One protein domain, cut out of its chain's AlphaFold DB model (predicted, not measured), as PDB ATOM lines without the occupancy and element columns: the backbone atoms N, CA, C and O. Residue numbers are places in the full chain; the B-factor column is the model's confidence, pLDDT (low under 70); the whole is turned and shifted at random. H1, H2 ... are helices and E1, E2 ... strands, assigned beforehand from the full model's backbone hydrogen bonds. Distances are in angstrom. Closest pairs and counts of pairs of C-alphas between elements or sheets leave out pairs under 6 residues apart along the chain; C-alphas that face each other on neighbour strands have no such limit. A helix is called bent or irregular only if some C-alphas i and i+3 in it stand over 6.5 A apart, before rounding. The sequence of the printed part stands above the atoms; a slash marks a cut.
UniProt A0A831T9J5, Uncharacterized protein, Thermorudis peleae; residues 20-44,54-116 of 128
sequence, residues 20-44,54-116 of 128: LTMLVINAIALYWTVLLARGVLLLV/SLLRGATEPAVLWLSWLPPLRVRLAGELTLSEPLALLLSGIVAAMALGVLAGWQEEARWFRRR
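What this domain is: This is residues 20 to 44 and 54 to 116 of the 128 residues of an uncharacterized protein of Thermorudis peleae (UniProt A0A831T9J5). Two long helices, H1 and H3, lie side by side and run opposite ways, and a shorter helix, H2, crosses both of them near one end of the pair. A small turn of chain with the short strand E1 lies at that same end, by the last residues of H1 and the first of H3; at the other end residues 108 to 116, of which 108 to 115 belong to H3, stick out alone. The printed part has 88 residues, with three named helices and one named strand in the order H1, H2, E1, H3, and is mostly helix. It is loose, with a radius of gyration of the C-alphas of 16.8 A, and spans 57 by 26 by 17 A.

How they stand to each other: H1, residues 20 to 43, touches H3, residues 84 to 115, at a shallow tilt of 14 degrees, opposite ways; their closest C-alphas, those of Ile 28 and Ala 96, are 6.8 A apart. H2, residues 54 to 68, touches H1 about perpendicular, at 85 degrees, with residues 56 to 60 alone, and H1 touches H2 with residues 34 to 38 alone; the closest C-alphas are those of Arg 38 and Leu 56, at 6.4 A. With residues 63 to 68 alone H2 touches residues 84 to 88 of H3, about perpendicular at 88 degrees; the closest C-alphas, those of Leu 67 and Ser 84, are 5.5 A apart. The helix packing is mostly crossed, but only just: one of the three pairs is at a shallow tilt. H2 is irregular, with C-alphas 59 and 62 at 7.1 A. E1, residues 76 to 78, pairs with no named strand, but residues 81 to 82 are paired with it, antiparallel. E1 and H3 are near each other, with 5 pairs of C-alphas within 10 A. The closest C-alphas of H1 and E1, those of Leu 43 and Ala 78, are 6.5 A apart. Every O i to N i+4 pair is within hydrogen-bond range in H1 and H3; in H2 it is 7 of 11.

Where its parts are: H1 begins at C-alpha 20, (-16.390, -1.397, 22.692), and measures 34.9 A to C-alpha 43. H2 measures 17.6 A from C-alpha 54, at (-16.942, -8.245, 52.720), to C-alpha 68. E1 measures 5.9 A from C-alpha 76 to C-alpha 78. H3, the longest helix, measures 46.1 A and ends at C-alpha 115, (-26.237, 1.061, 3.268).

The domain as a whole: The two C-alphas farthest apart, those of Gly 79 and Arg 116, are 57.7 A apart. Without residues 108 to 116, which stand free, the body spans 43 by 25 by 17 A. Residues 45 to 53 are cut out, and C-alphas 44 and 54 are 13.4 A apart across the cut, which lies in the link from H1 to H2. Of the links that are printed whole, H2 to E1 is short and E1 to H3 is tight. The mean pLDDT of the printed part is 72.8, and 35 residues are under 70: residue 44, residues 54 to 78, residue 81 and residues 109 to 116.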
ATOM      1  N   LEU A  20     -15.909  -2.337  21.680       77.69
ATOM      2  CA  LEU A  20     -16.390  -1.397  22.692       77.69
ATOM      3  C   LEU A  20     -17.852  -1.681  23.058       77.69
ATOM      4  O   LEU A  20     -18.206  -1.646  24.229       77.69
ATOM      5  N   THR A  21     -18.686  -2.013  22.069       78.06
ATOM      6  CA  THR A  21     -20.073  -2.433  22.310       78.06
ATOM      7  C   THR A  21     -20.130  -3.662  23.217       78.06
ATOM      8  O   THR A  21     -20.872  -3.673  24.195       78.06
ATOM      9  N   MET A  22     -19.313  -4.676  22.925       80.94
ATOM     10  CA  MET A  22     -19.238  -5.901  23.720       80.94
ATOM     11  C   MET A  22     -18.716  -5.636  25.137       80.94
ATOM     12  O   MET A  22     -19.270  -6.158  26.101       80.94
ATOM     13  N   LEU A  23     -17.702  -4.776  25.273       84.75
ATOM     14  CA  LEU A  23     -17.161  -4.365  26.567       84.75
ATOM     15  C   LEU A  23     -18.221  -3.666  27.429       84.75
ATOM     16  O   LEU A  23     -18.355  -3.996  28.601       84.75
ATOM     17  N   VAL A  24     -19.000  -2.744  26.852       81.38
ATOM     18  CA  VAL A  24     -20.072  -2.028  27.565       81.38
ATOM     19  C   VAL A  24     -21.158  -2.992  28.036       81.38
ATOM     20  O   VAL A  24     -21.562  -2.929  29.194       81.38
ATOM     21  N   ILE A  25     -21.603  -3.910  27.176       83.06
ATOM     22  CA  ILE A  25     -22.625  -4.902  27.538       83.06
ATOM     23  C   ILE A  25     -22.125  -5.801  28.674       83.06
ATOM     24  O   ILE A  25     -22.825  -5.972  29.669       83.06
ATOM     25  N   ASN A  26     -20.901  -6.326  28.562       83.69
ATOM     26  CA  ASN A  26     -20.320  -7.184  29.595       83.69
ATOM     27  C   ASN A  26     -20.093  -6.435  30.911       83.69
ATOM     28  O   ASN A  26     -20.337  -6.997  31.973       83.69
ATOM     29  N   ALA A  27     -19.673  -5.169  30.859       81.19
ATOM     30  CA  ALA A  27     -19.512  -4.344  32.050       81.19
ATOM     31  C   ALA A  27     -20.854  -4.104  32.759       81.19
ATOM     32  O   ALA A  27     -20.929  -4.245  33.978       81.19
ATOM     33  N   ILE A  28     -21.923  -3.805  32.006       82.25
ATOM     34  CA  ILE A  28     -23.281  -3.663  32.554       82.25
ATOM     35  C   ILE A  28     -23.745  -4.979  33.183       82.25
ATOM     36  O   ILE A  28     -24.255  -4.970  34.302       82.25
ATOM     37  N   ALA A  29     -23.552  -6.101  32.486       81.69
ATOM     38  CA  ALA A  29     -23.958  -7.415  32.968       81.69
ATOM     39  C   ALA A  29     -23.226  -7.781  34.265       81.69
ATOM     40  O   ALA A  29     -23.874  -8.099  35.256       81.69
ATOM     41  N   LEU A  30     -21.897  -7.645  34.287       84.00
ATOM     42  CA  LEU A  30     -21.073  -7.907  35.465       84.00
ATOM     43  C   LEU A  30     -21.493  -7.027  36.647       84.00
ATOM     44  O   LEU A  30     -21.664  -7.527  37.755       84.00
ATOM     45  N   TYR A  31     -21.709  -5.732  36.404       79.75
ATOM     46  CA  TYR A  31     -22.182  -4.800  37.422       79.75
ATOM     47  C   TYR A  31     -23.533  -5.238  38.010       79.75
ATOM     48  O   TYR A  31     -23.684  -5.290  39.229       79.75
ATOM     49  N   TRP A  32     -24.491  -5.619  37.161       81.12
ATOM     50  CA  TRP A  32     -25.802  -6.116  37.587       81.12
ATOM     51  C   TRP A  32     -25.712  -7.423  38.374       81.12
ATOM     52  O   TRP A  32     -26.348  -7.551  39.419       81.12
ATOM     53  N   THR A  33     -24.898  -8.377  37.916       80.81
ATOM     54  CA  THR A  33     -24.667  -9.646  38.618       80.81
ATOM     55  C   THR A  33     -24.123  -9.403  40.021       80.81
ATOM     56  O   THR A  33     -24.619  -9.979  40.985       80.81
ATOM     57  N   VAL A  34     -23.142  -8.509  40.148       79.25
ATOM     58  CA  VAL A  34     -22.533  -8.149  41.430       79.25
ATOM     59  C   VAL A  34     -23.542  -7.437  42.346       79.25
ATOM     60  O   VAL A  34     -23.614  -7.752  43.536       79.25
ATOM     61  N   LEU A  35     -24.376  -6.536  41.810       77.25
ATOM     62  CA  LEU A  35     -25.422  -5.855  42.585       77.25
ATOM     63  C   LEU A  35     -26.492  -6.830  43.102       77.25
ATOM     64  O   LEU A  35     -26.899  -6.747  44.260       77.25
ATOM     65  N   LEU A  36     -26.928  -7.767  42.254       81.56
ATOM     66  CA  LEU A  36     -27.901  -8.798  42.617       81.56
ATOM     67  C   LEU A  36     -27.335  -9.757  43.666       81.56
ATOM     68  O   LEU A  36     -28.011 -10.041  44.652       81.56
ATOM     69  N   ALA A  37     -26.083 -10.197  43.501       78.19
ATOM     70  CA  ALA A  37     -25.399 -11.042  44.478       78.19
ATOM     71  C   ALA A  37     -25.323 -10.368  45.856       78.19
ATOM     72  O   ALA A  37     -25.604 -11.005  46.871       78.19
ATOM     73  N   ARG A  38     -25.027  -9.060  45.901       75.25
ATOM     74  CA  ARG A  38     -25.081  -8.262  47.135       75.25
ATOM     75  C   ARG A  38     -26.496  -8.218  47.720       75.25
ATOM     76  O   ARG A  38     -26.645  -8.389  48.925       75.25
ATOM     77  N   GLY A  39     -27.520  -8.007  46.891       73.62
ATOM     78  CA  GLY A  39     -28.920  -8.038  47.322       73.62
ATOM     79  C   GLY A  39     -29.271  -9.350  48.027       73.62
ATOM     80  O   GLY A  39     -29.736  -9.323  49.159       73.62
ATOM     81  N   VAL A  40     -28.947 -10.490  47.409       76.94
ATOM     82  CA  VAL A  40     -29.153 -11.826  47.997       76.94
ATOM     83  C   VAL A  40     -28.383 -11.984  49.312       76.94
ATOM     84  O   VAL A  40     -28.957 -12.414  50.306       76.94
ATOM     85  N   LEU A  41     -27.116 -11.565  49.360       73.25
ATOM     86  CA  LEU A  41     -26.286 -11.600  50.573       73.25
ATOM     87  C   LEU A  41     -26.859 -10.784  51.741       73.25
ATOM     88  O   LEU A  41     -26.679 -11.156  52.897       73.25
ATOM     89  N   LEU A  42     -27.540  -9.673  51.456       70.44
ATOM     90  CA  LEU A  42     -28.181  -8.838  52.478       70.44
ATOM     91  C   LEU A  42     -29.488  -9.438  53.016       70.44
ATOM     92  O   LEU A  42     -29.901  -9.064  54.117       70.44
ATOM     93  N   LEU A  43     -30.110 -10.369  52.278       71.12
ATOM     94  CA  LEU A  43     -31.227 -11.177  52.777       71.12
ATOM     95  C   LEU A  43     -30.762 -12.318  53.695       71.12
ATOM     96  O   LEU A  43     -31.542 -12.755  54.539       71.12
ATOM     97  N   VAL A  44     -29.520 -12.797  53.554       68.25
ATOM     98  CA  VAL A  44     -28.985 -13.888  54.383       68.25
ATOM     99  C   VAL A  44     -28.682 -13.376  55.804       68.25
ATOM    100  O   VAL A  44     -27.995 -12.355  55.958       68.25
ATOM    101  N   SER A  54     -17.618  -9.513  52.418       68.31
ATOM    102  CA  SER A  54     -16.942  -8.245  52.720       68.31
ATOM    103  C   SER A  54     -16.416  -7.558  51.452       68.31
ATOM    104  O   SER A  54     -16.665  -6.371  51.237       68.31
ATOM    105  N   LEU A  55     -15.785  -8.328  50.561       69.75
ATOM    106  CA  LEU A  55     -15.283  -7.875  49.262       69.75
ATOM    107  C   LEU A  55     -16.418  -7.406  48.346       69.75
ATOM    108  O   LEU A  55     -16.334  -6.334  47.747       69.75
ATOM    109  N   LEU A  56     -17.513  -8.170  48.284       68.62
ATOM    110  CA  LEU A  56     -18.725  -7.793  47.550       68.62
ATOM    111  C   LEU A  56     -19.349  -6.502  48.090       68.62
ATOM    112  O   LEU A  56     -19.796  -5.655  47.310       68.62
ATOM    113  N   ARG A  57     -19.354  -6.325  49.415       68.44
ATOM    114  CA  ARG A  57     -19.863  -5.115  50.068       68.44
ATOM    115  C   ARG A  57     -19.010  -3.898  49.716       68.44
ATOM    116  O   ARG A  57     -19.583  -2.903  49.292       68.44
ATOM    117  N   GLY A  58     -17.683  -4.009  49.783       67.44
ATOM    118  CA  GLY A  58     -16.765  -2.924  49.409       67.44
ATOM    119  C   GLY A  58     -16.838  -2.552  47.923       67.44
ATOM    120  O   GLY A  58     -16.874  -1.375  47.574       67.44
ATOM    121  N   ALA A  59     -16.950  -3.538  47.027       66.94
ATOM    122  CA  ALA A  59     -17.054  -3.288  45.585       66.94
ATOM    123  C   ALA A  59     -18.369  -2.594  45.184       66.94
ATOM    124  O   ALA A  59     -18.408  -1.827  44.223       66.94
ATOM    125  N   THR A  60     -19.456  -2.858  45.913       64.06
ATOM    126  CA  THR A  60     -20.789  -2.300  45.626       64.06
ATOM    127  C   THR A  60     -21.161  -1.114  46.503       64.06
ATOM    128  O   THR A  60     -22.160  -0.446  46.238       64.06
ATOM    129  N   GLU A  61     -20.391  -0.836  47.552       66.62
ATOM    130  CA  GLU A  61     -20.548   0.333  48.408       66.62
ATOM    131  C   GLU A  61     -20.710   1.625  47.606       66.62
ATOM    132  O   GLU A  61     -21.753   2.253  47.776       66.62
ATOM    133  N   PRO A  62     -19.810   1.985  46.664       66.44
ATOM    134  CA  PRO A  62     -19.916   3.243  45.924       66.44
ATOM    135  C   PRO A  62     -21.193   3.358  45.082       66.44
ATOM    136  O   PRO A  62     -21.684   4.466  44.879       66.44
ATOM    137  N   ALA A  63     -21.767   2.239  44.627       63.31
ATOM    138  CA  ALA A  63     -23.004   2.235  43.845       63.31
ATOM    139  C   ALA A  63     -24.239   2.617  44.678       63.31
ATOM    140  O   ALA A  63     -25.166   3.243  44.169       63.31
ATOM    141  N   VAL A  64     -24.250   2.241  45.958       62.50
ATOM    142  CA  VAL A  64     -25.383   2.471  46.870       62.50
ATOM    143  C   VAL A  64     -25.114   3.658  47.805       62.50
ATOM    144  O   VAL A  64     -26.058   4.244  48.327       62.50
ATOM    145  N   LEU A  65     -23.849   4.071  47.969       66.00
ATOM    146  CA  LEU A  65     -23.418   5.135  48.885       66.00
ATOM    147  C   LEU A  65     -24.164   6.450  48.641       66.00
ATOM    148  O   LEU A  65     -24.616   7.101  49.575       66.00
ATOM    149  N   TRP A  66     -24.348   6.817  47.373       64.88
ATOM    150  CA  TRP A  66     -25.041   8.049  46.995       64.88
ATOM    151  C   TRP A  66     -26.514   8.058  47.423       64.88
ATOM    152  O   TRP A  66     -27.058   9.112  47.745       64.88
ATOM    153  N   LEU A  67     -27.153   6.886  47.474       60.41
ATOM    154  CA  LEU A  67     -28.546   6.728  47.899       60.41
ATOM    155  C   LEU A  67     -28.670   6.495  49.408       60.41
ATOM    156  O   LEU A  67     -29.648   6.929  50.009       60.41
ATOM    157  N   SER A  68     -27.675   5.875  50.044       60.00
ATOM    158  CA  SER A  68     -27.658   5.659  51.495       60.00
ATOM    159  C   SER A  68     -27.390   6.944  52.293       60.00
ATOM    160  O   SER A  68     -27.659   6.999  53.497       60.00
ATOM    161  N   TRP A  69     -26.907   8.008  51.643       63.78
ATOM    162  CA  TRP A  69     -26.804   9.348  52.231       63.78
ATOM    163  C   TRP A  69     -28.159  10.041  52.416       63.78
ATOM    164  O   TRP A  69     -28.261  10.941  53.245       63.78
ATOM    165  N   LEU A  70     -29.209   9.602  51.715       61.47
ATOM    166  CA  LEU A  70     -30.558  10.142  51.867       61.47
ATOM    167  C   LEU A  70     -31.250   9.488  53.081       61.47
ATOM    168  O   LEU A  70     -31.563   8.294  53.037       61.47
ATOM    169  N   PRO A  71     -31.551  10.250  54.154       57.22
ATOM    170  CA  PRO A  71     -32.193   9.724  55.360       57.22
ATOM    171  C   PRO A  71     -33.487   8.923  55.119       57.22
ATOM    172  O   PRO A  71     -33.618   7.857  55.723       57.22
ATOM    173  N   PRO A  72     -34.421   9.340  54.232       64.88
ATOM    174  CA  PRO A  72     -35.672   8.604  54.033       64.88
ATOM    175  C   PRO A  72     -35.493   7.258  53.313       64.88
ATOM    176  O   PRO A  72     -36.421   6.458  53.295       64.88
ATOM    177  N   LEU A  73     -34.319   6.973  52.736       59.47
ATOM    178  CA  LEU A  73     -34.045   5.726  52.009       59.47
ATOM    179  C   LEU A  73     -33.381   4.643  52.873       59.47
ATOM    180  O   LEU A  73     -33.205   3.515  52.415       59.47
ATOM    181  N   ARG A  74     -33.063   4.945  54.138       61.72
ATOM    182  CA  ARG A  74     -32.474   3.991  55.101       61.72
ATOM    183  C   ARG A  74     -33.495   3.047  55.743       61.72
ATOM    184  O   ARG A  74     -33.152   2.301  56.657       61.72
ATOM    185  N   VAL A  75     -34.747   3.082  55.288       68.62
ATOM    186  CA  VAL A  75     -35.815   2.216  55.796       68.62
ATOM    187  C   VAL A  75     -35.451   0.762  55.510       68.62
ATOM    188  O   VAL A  75     -35.235   0.391  54.356       68.62
ATOM    189  N   ARG A  76     -35.355  -0.056  56.563       69.44
ATOM    190  CA  ARG A  76     -35.104  -1.497  56.450       69.44
ATOM    191  C   ARG A  76     -36.348  -2.196  55.912       69.44
ATOM    192  O   ARG A  76     -37.430  -2.032  56.467       69.44
ATOM    193  N   LEU A  77     -36.171  -2.969  54.847       68.50
ATOM    194  CA  LEU A  77     -37.222  -3.770  54.223       68.50
ATOM    195  C   LEU A  77     -37.203  -5.206  54.765       68.50
ATOM    196  O   LEU A  77     -38.219  -5.693  55.248       68.50
ATOM    197  N   ALA A  78     -36.045  -5.869  54.708       67.31
ATOM    198  CA  ALA A  78     -35.858  -7.242  55.179       67.31
ATOM    199  C   ALA A  78     -34.382  -7.500  55.517       67.31
ATOM    200  O   ALA A  78     -33.500  -7.151  54.734       67.31
ATOM    201  N   GLY A  79     -34.097  -8.116  56.669       70.19
ATOM    202  CA  GLY A  79     -32.718  -8.356  57.110       70.19
ATOM    203  C   GLY A  79     -31.910  -7.056  57.225       70.19
ATOM    204  O   GLY A  79     -32.302  -6.132  57.941       70.19
ATOM    205  N   GLU A  80     -30.785  -6.976  56.506       71.38
ATOM    206  CA  GLU A  80     -29.987  -5.745  56.372       71.38
ATOM    207  C   GLU A  80     -30.288  -4.952  55.088       71.38
ATOM    208  O   GLU A  80     -29.653  -3.926  54.847       71.38
ATOM    209  N   LEU A  81     -31.248  -5.393  54.271       67.81
ATOM    210  CA  LEU A  81     -31.625  -4.718  53.032       67.81
ATOM    211  C   LEU A  81     -32.455  -3.462  53.333       67.81
ATOM    212  O   LEU A  81     -33.488  -3.526  54.009       67.81
ATOM    213  N   THR A  82     -32.017  -2.316  52.819       75.25
ATOM    214  CA  THR A  82     -32.721  -1.035  52.926       75.25
ATOM    215  C   THR A  82     -33.416  -0.676  51.615       75.25
ATOM    216  O   THR A  82     -33.196  -1.291  50.576       75.25
ATOM    217  N   LEU A  83     -34.277   0.338  51.652       75.50
ATOM    218  CA  LEU A  83     -34.980   0.860  50.477       75.50
ATOM    219  C   LEU A  83     -34.022   1.480  49.440       75.50
ATOM    220  O   LEU A  83     -34.362   1.584  48.261       75.50
ATOM    221  N   SER A  84     -32.805   1.833  49.862       73.31
ATOM    222  CA  SER A  84     -31.750   2.339  48.984       73.31
ATOM    223  C   SER A  84     -31.218   1.287  48.002       73.31
ATOM    224  O   SER A  84     -30.916   1.638  46.863       73.31
ATOM    225  N   GLU A  85     -31.167   0.001  48.375       74.12
ATOM    226  CA  GLU A  85     -30.708  -1.085  47.498       74.12
ATOM    227  C   GLU A  85     -31.588  -1.306  46.251       74.12
ATOM    228  O   GLU A  85     -31.056  -1.233  45.139       74.12
ATOM    229  N   PRO A  86     -32.911  -1.559  46.361       73.00
ATOM    230  CA  PRO A  86     -33.759  -1.763  45.189       73.00
ATOM    231  C   PRO A  86     -33.868  -0.491  44.342       73.00
ATOM    232  O   PRO A  86     -33.938  -0.576  43.116       73.00
ATOM    233  N   LEU A  87     -33.822   0.690  44.968       78.38
ATOM    234  CA  LEU A  87     -33.840   1.960  44.250       78.38
ATOM    235  C   LEU A  87     -32.541   2.191  43.463       78.38
ATOM    236  O   LEU A  87     -32.601   2.632  42.316       78.38
ATOM    237  N   ALA A  88     -31.378   1.836  44.024       77.19
ATOM    238  CA  ALA A  88     -30.099   1.857  43.311       77.19
ATOM    239  C   ALA A  88     -30.119   0.915  42.104       77.19
ATOM    240  O   ALA A  88     -29.665   1.281  41.019       77.19
ATOM    241  N   LEU A  89     -30.700  -0.272  42.274       79.19
ATOM    242  CA  LEU A  89     -30.843  -1.259  41.209       79.19
ATOM    243  C   LEU A  89     -31.723  -0.708  40.074       79.19
ATOM    244  O   LEU A  89     -31.320  -0.733  38.911       79.19
ATOM    245  N   LEU A  90     -32.856  -0.092  40.419       82.44
ATOM    246  CA  LEU A  90     -33.789   0.509  39.465       82.44
ATOM    247  C   LEU A  90     -33.176   1.702  38.712       82.44
ATOM    248  O   LEU A  90     -33.223   1.748  37.482       82.44
ATOM    249  N   LEU A  91     -32.531   2.628  39.427       81.00
ATOM    250  CA  LEU A  91     -31.833   3.773  38.829       81.00
ATOM    251  C   LEU A  91     -30.683   3.323  37.925       81.00
ATOM    252  O   LEU A  91     -30.531   3.834  36.815       81.00
ATOM    253  N   SER A  92     -29.912   2.320  38.352       78.69
ATOM    254  CA  SER A  92     -28.846   1.755  37.525       78.69
ATOM    255  C   SER A  92     -29.380   1.097  36.250       78.69
ATOM    256  O   SER A  92     -28.734   1.172  35.207       78.69
ATOM    257  N   GLY A  93     -30.585   0.521  36.297       80.94
ATOM    258  CA  GLY A  93     -31.275  -0.024  35.128       80.94
ATOM    259  C   GLY A  93     -31.682   1.034  34.125       80.94
ATOM    260  O   GLY A  93     -31.476   0.848  32.929       80.94
ATOM    261  N   ILE A  94     -32.182   2.174  34.600       83.50
ATOM    262  CA  ILE A  94     -32.509   3.316  33.739       83.50
ATOM    263  C   ILE A  94     -31.244   3.825  33.039       83.50
ATOM    264  O   ILE A  94     -31.243   4.012  31.823       83.50
ATOM    265  N   VAL A  95     -30.148   3.993  33.784       83.62
ATOM    266  CA  VAL A  95     -28.859   4.431  33.224       83.62
ATOM    267  C   VAL A  95     -28.327   3.421  32.205       83.62
ATOM    268  O   VAL A  95     -27.904   3.813  31.117       83.62
ATOM    269  N   ALA A  96     -28.401   2.124  32.509       81.56
ATOM    270  CA  ALA A  96     -28.009   1.063  31.587       81.56
ATOM    271  C   ALA A  96     -28.872   1.062  30.314       81.56
ATOM    272  O   ALA A  96     -28.335   0.980  29.212       81.56
ATOM    273  N   ALA A  97     -30.192   1.221  30.438       78.62
ATOM    274  CA  ALA A  97     -31.109   1.309  29.304       78.62
ATOM    275  C   ALA A  97     -30.816   2.534  28.427       78.62
ATOM    276  O   ALA A  97     -30.791   2.416  27.202       78.62
ATOM    277  N   MET A  98     -30.520   3.691  29.028       82.94
ATOM    278  CA  MET A  98     -30.080   4.874  28.285       82.94
ATOM    279  C   MET A  98     -28.752   4.628  27.569       82.94
ATOM    280  O   MET A  98     -28.636   4.937  26.385       82.94
ATOM    281  N   ALA A  99     -27.763   4.038  28.246       81.69
ATOM    282  CA  ALA A  99     -26.466   3.727  27.650       81.69
ATOM    283  C   ALA A  99     -26.608   2.768  26.459       81.69
ATOM    284  O   ALA A  99     -26.049   3.022  25.391       81.69
ATOM    285  N   LEU A 100     -27.413   1.712  26.607       80.19
ATOM    286  CA  LEU A 100     -27.725   0.768  25.535       80.19
ATOM    287  C   LEU A 100     -28.527   1.425  24.406       80.19
ATOM    288  O   LEU A 100     -28.249   1.155  23.241       80.19
ATOM    289  N   GLY A 101     -29.467   2.319  24.717       78.44
ATOM    290  CA  GLY A 101     -30.228   3.087  23.729       78.44
ATOM    291  C   GLY A 101     -29.343   4.024  22.905       78.44
ATOM    292  O   GLY A 101     -29.440   4.050  21.678       78.44
ATOM    293  N   VAL A 102     -28.411   4.731  23.551       81.81
ATOM    294  CA  VAL A 102     -27.395   5.552  22.872       81.81
ATOM    295  C   VAL A 102     -26.515   4.676  21.983       81.81
ATOM    296  O   VAL A 102     -26.292   5.004  20.816       81.81
ATOM    297  N   LEU A 103     -26.056   3.535  22.499       78.81
ATOM    298  CA  LEU A 103     -25.240   2.585  21.749       78.81
ATOM    299  C   LEU A 103     -25.991   2.042  20.522       78.81
ATOM    300  O   LEU A 103     -25.435   2.004  19.422       78.81
ATOM    301  N   ALA A 104     -27.263   1.674  20.686       76.12
ATOM    302  CA  ALA A 104     -28.133   1.185  19.623       76.12
ATOM    303  C   ALA A 104     -28.374   2.254  18.548       76.12
ATOM    304  O   ALA A 104     -28.232   1.958  17.360       76.12
ATOM    305  N   GLY A 105     -28.633   3.505  18.949       76.44
ATOM    306  CA  GLY A 105     -28.782   4.634  18.028       76.44
ATOM    307  C   GLY A 105     -27.518   4.884  17.200       76.44
ATOM    308  O   GLY A 105     -27.588   5.070  15.985       76.44
ATOM    309  N   TRP A 106     -26.337   4.776  17.816       72.75
ATOM    310  CA  TRP A 106     -25.060   4.871  17.097       72.75
ATOM    311  C   TRP A 106     -24.838   3.706  16.122       72.75
ATOM    312  O   TRP A 106     -24.323   3.908  15.019       72.75
ATOM    313  N   GLN A 107     -25.229   2.481  16.492       70.44
ATOM    314  CA  GLN A 107     -25.156   1.314  15.603       70.44
ATOM    315  C   GLN A 107     -26.134   1.429  14.423       70.44
ATOM    316  O   GLN A 107     -25.834   0.987  13.311       70.44
ATOM    317  N   GLU A 108     -27.305   2.027  14.625       71.94
ATOM    318  CA  GLU A 108     -28.277   2.288  13.564       71.94
ATOM    319  C   GLU A 108     -27.793   3.368  12.586       71.94
ATOM    320  O   GLU A 108     -27.808   3.136  11.372       71.94
ATOM    321  N   GLU A 109     -27.229   4.472  13.087       63.91
ATOM    322  CA  GLU A 109     -26.544   5.474  12.259       63.91
ATOM    323  C   GLU A 109     -25.406   4.837  11.446       63.91
ATOM    324  O   GLU A 109     -25.313   5.026  10.228       63.91
ATOM    325  N   ALA A 110     -24.571   4.010  12.083       63.88
ATOM    326  CA  ALA A 110     -23.482   3.298  11.418       63.88
ATOM    327  C   ALA A 110     -23.973   2.367  10.293       63.88
ATOM    328  O   ALA A 110     -23.367   2.325   9.215       63.88
ATOM    329  N   ARG A 111     -25.077   1.636  10.507       66.25
ATOM    330  CA  ARG A 111     -25.706   0.777   9.486       66.25
ATOM    331  C   ARG A 111     -26.270   1.596   8.328       66.25
ATOM    332  O   ARG A 111     -26.086   1.218   7.170       66.25
ATOM    333  N   TRP A 112     -26.896   2.733   8.617       63.41
ATOM    334  CA  TRP A 112     -27.428   3.645   7.606       63.41
ATOM    335  C   TRP A 112     -26.329   4.219   6.696       63.41
ATOM    336  O   TRP A 112     -26.504   4.280   5.478       63.41
ATOM    337  N   PHE A 113     -25.162   4.562   7.256       59.97
ATOM    338  CA  PHE A 113     -24.009   5.018   6.471       59.97
ATOM    339  C   PHE A 113     -23.395   3.918   5.595       59.97
ATOM    340  O   PHE A 113     -22.973   4.223   4.482       59.97
ATOM    341  N   ARG A 114     -23.380   2.651   6.036       60.94
ATOM    342  CA  ARG A 114     -22.920   1.522   5.196       60.94
ATOM    343  C   ARG A 114     -23.884   1.200   4.054       60.94
ATOM    344  O   ARG A 114     -23.439   0.812   2.981       60.94
ATOM    345  N   ARG A 115     -25.196   1.361   4.271       61.22
ATOM    346  CA  ARG A 115     -26.237   1.061   3.268       61.22
ATOM    347  C   ARG A 115     -26.383   2.114   2.175       61.22
ATOM    348  O   ARG A 115     -27.060   1.843   1.191       61.22
ATOM    349  N   ARG A 116     -25.784   3.301   2.313       55.78
ATOM    350  CA  ARG A 116     -25.710   4.263   1.210       55.78
ATOM    351  C   ARG A 116     -24.458   3.963   0.386       55.78
ATOM    352  O   ARG A 116     -23.391   4.450   0.764       55.78
TER     353      ARG A 116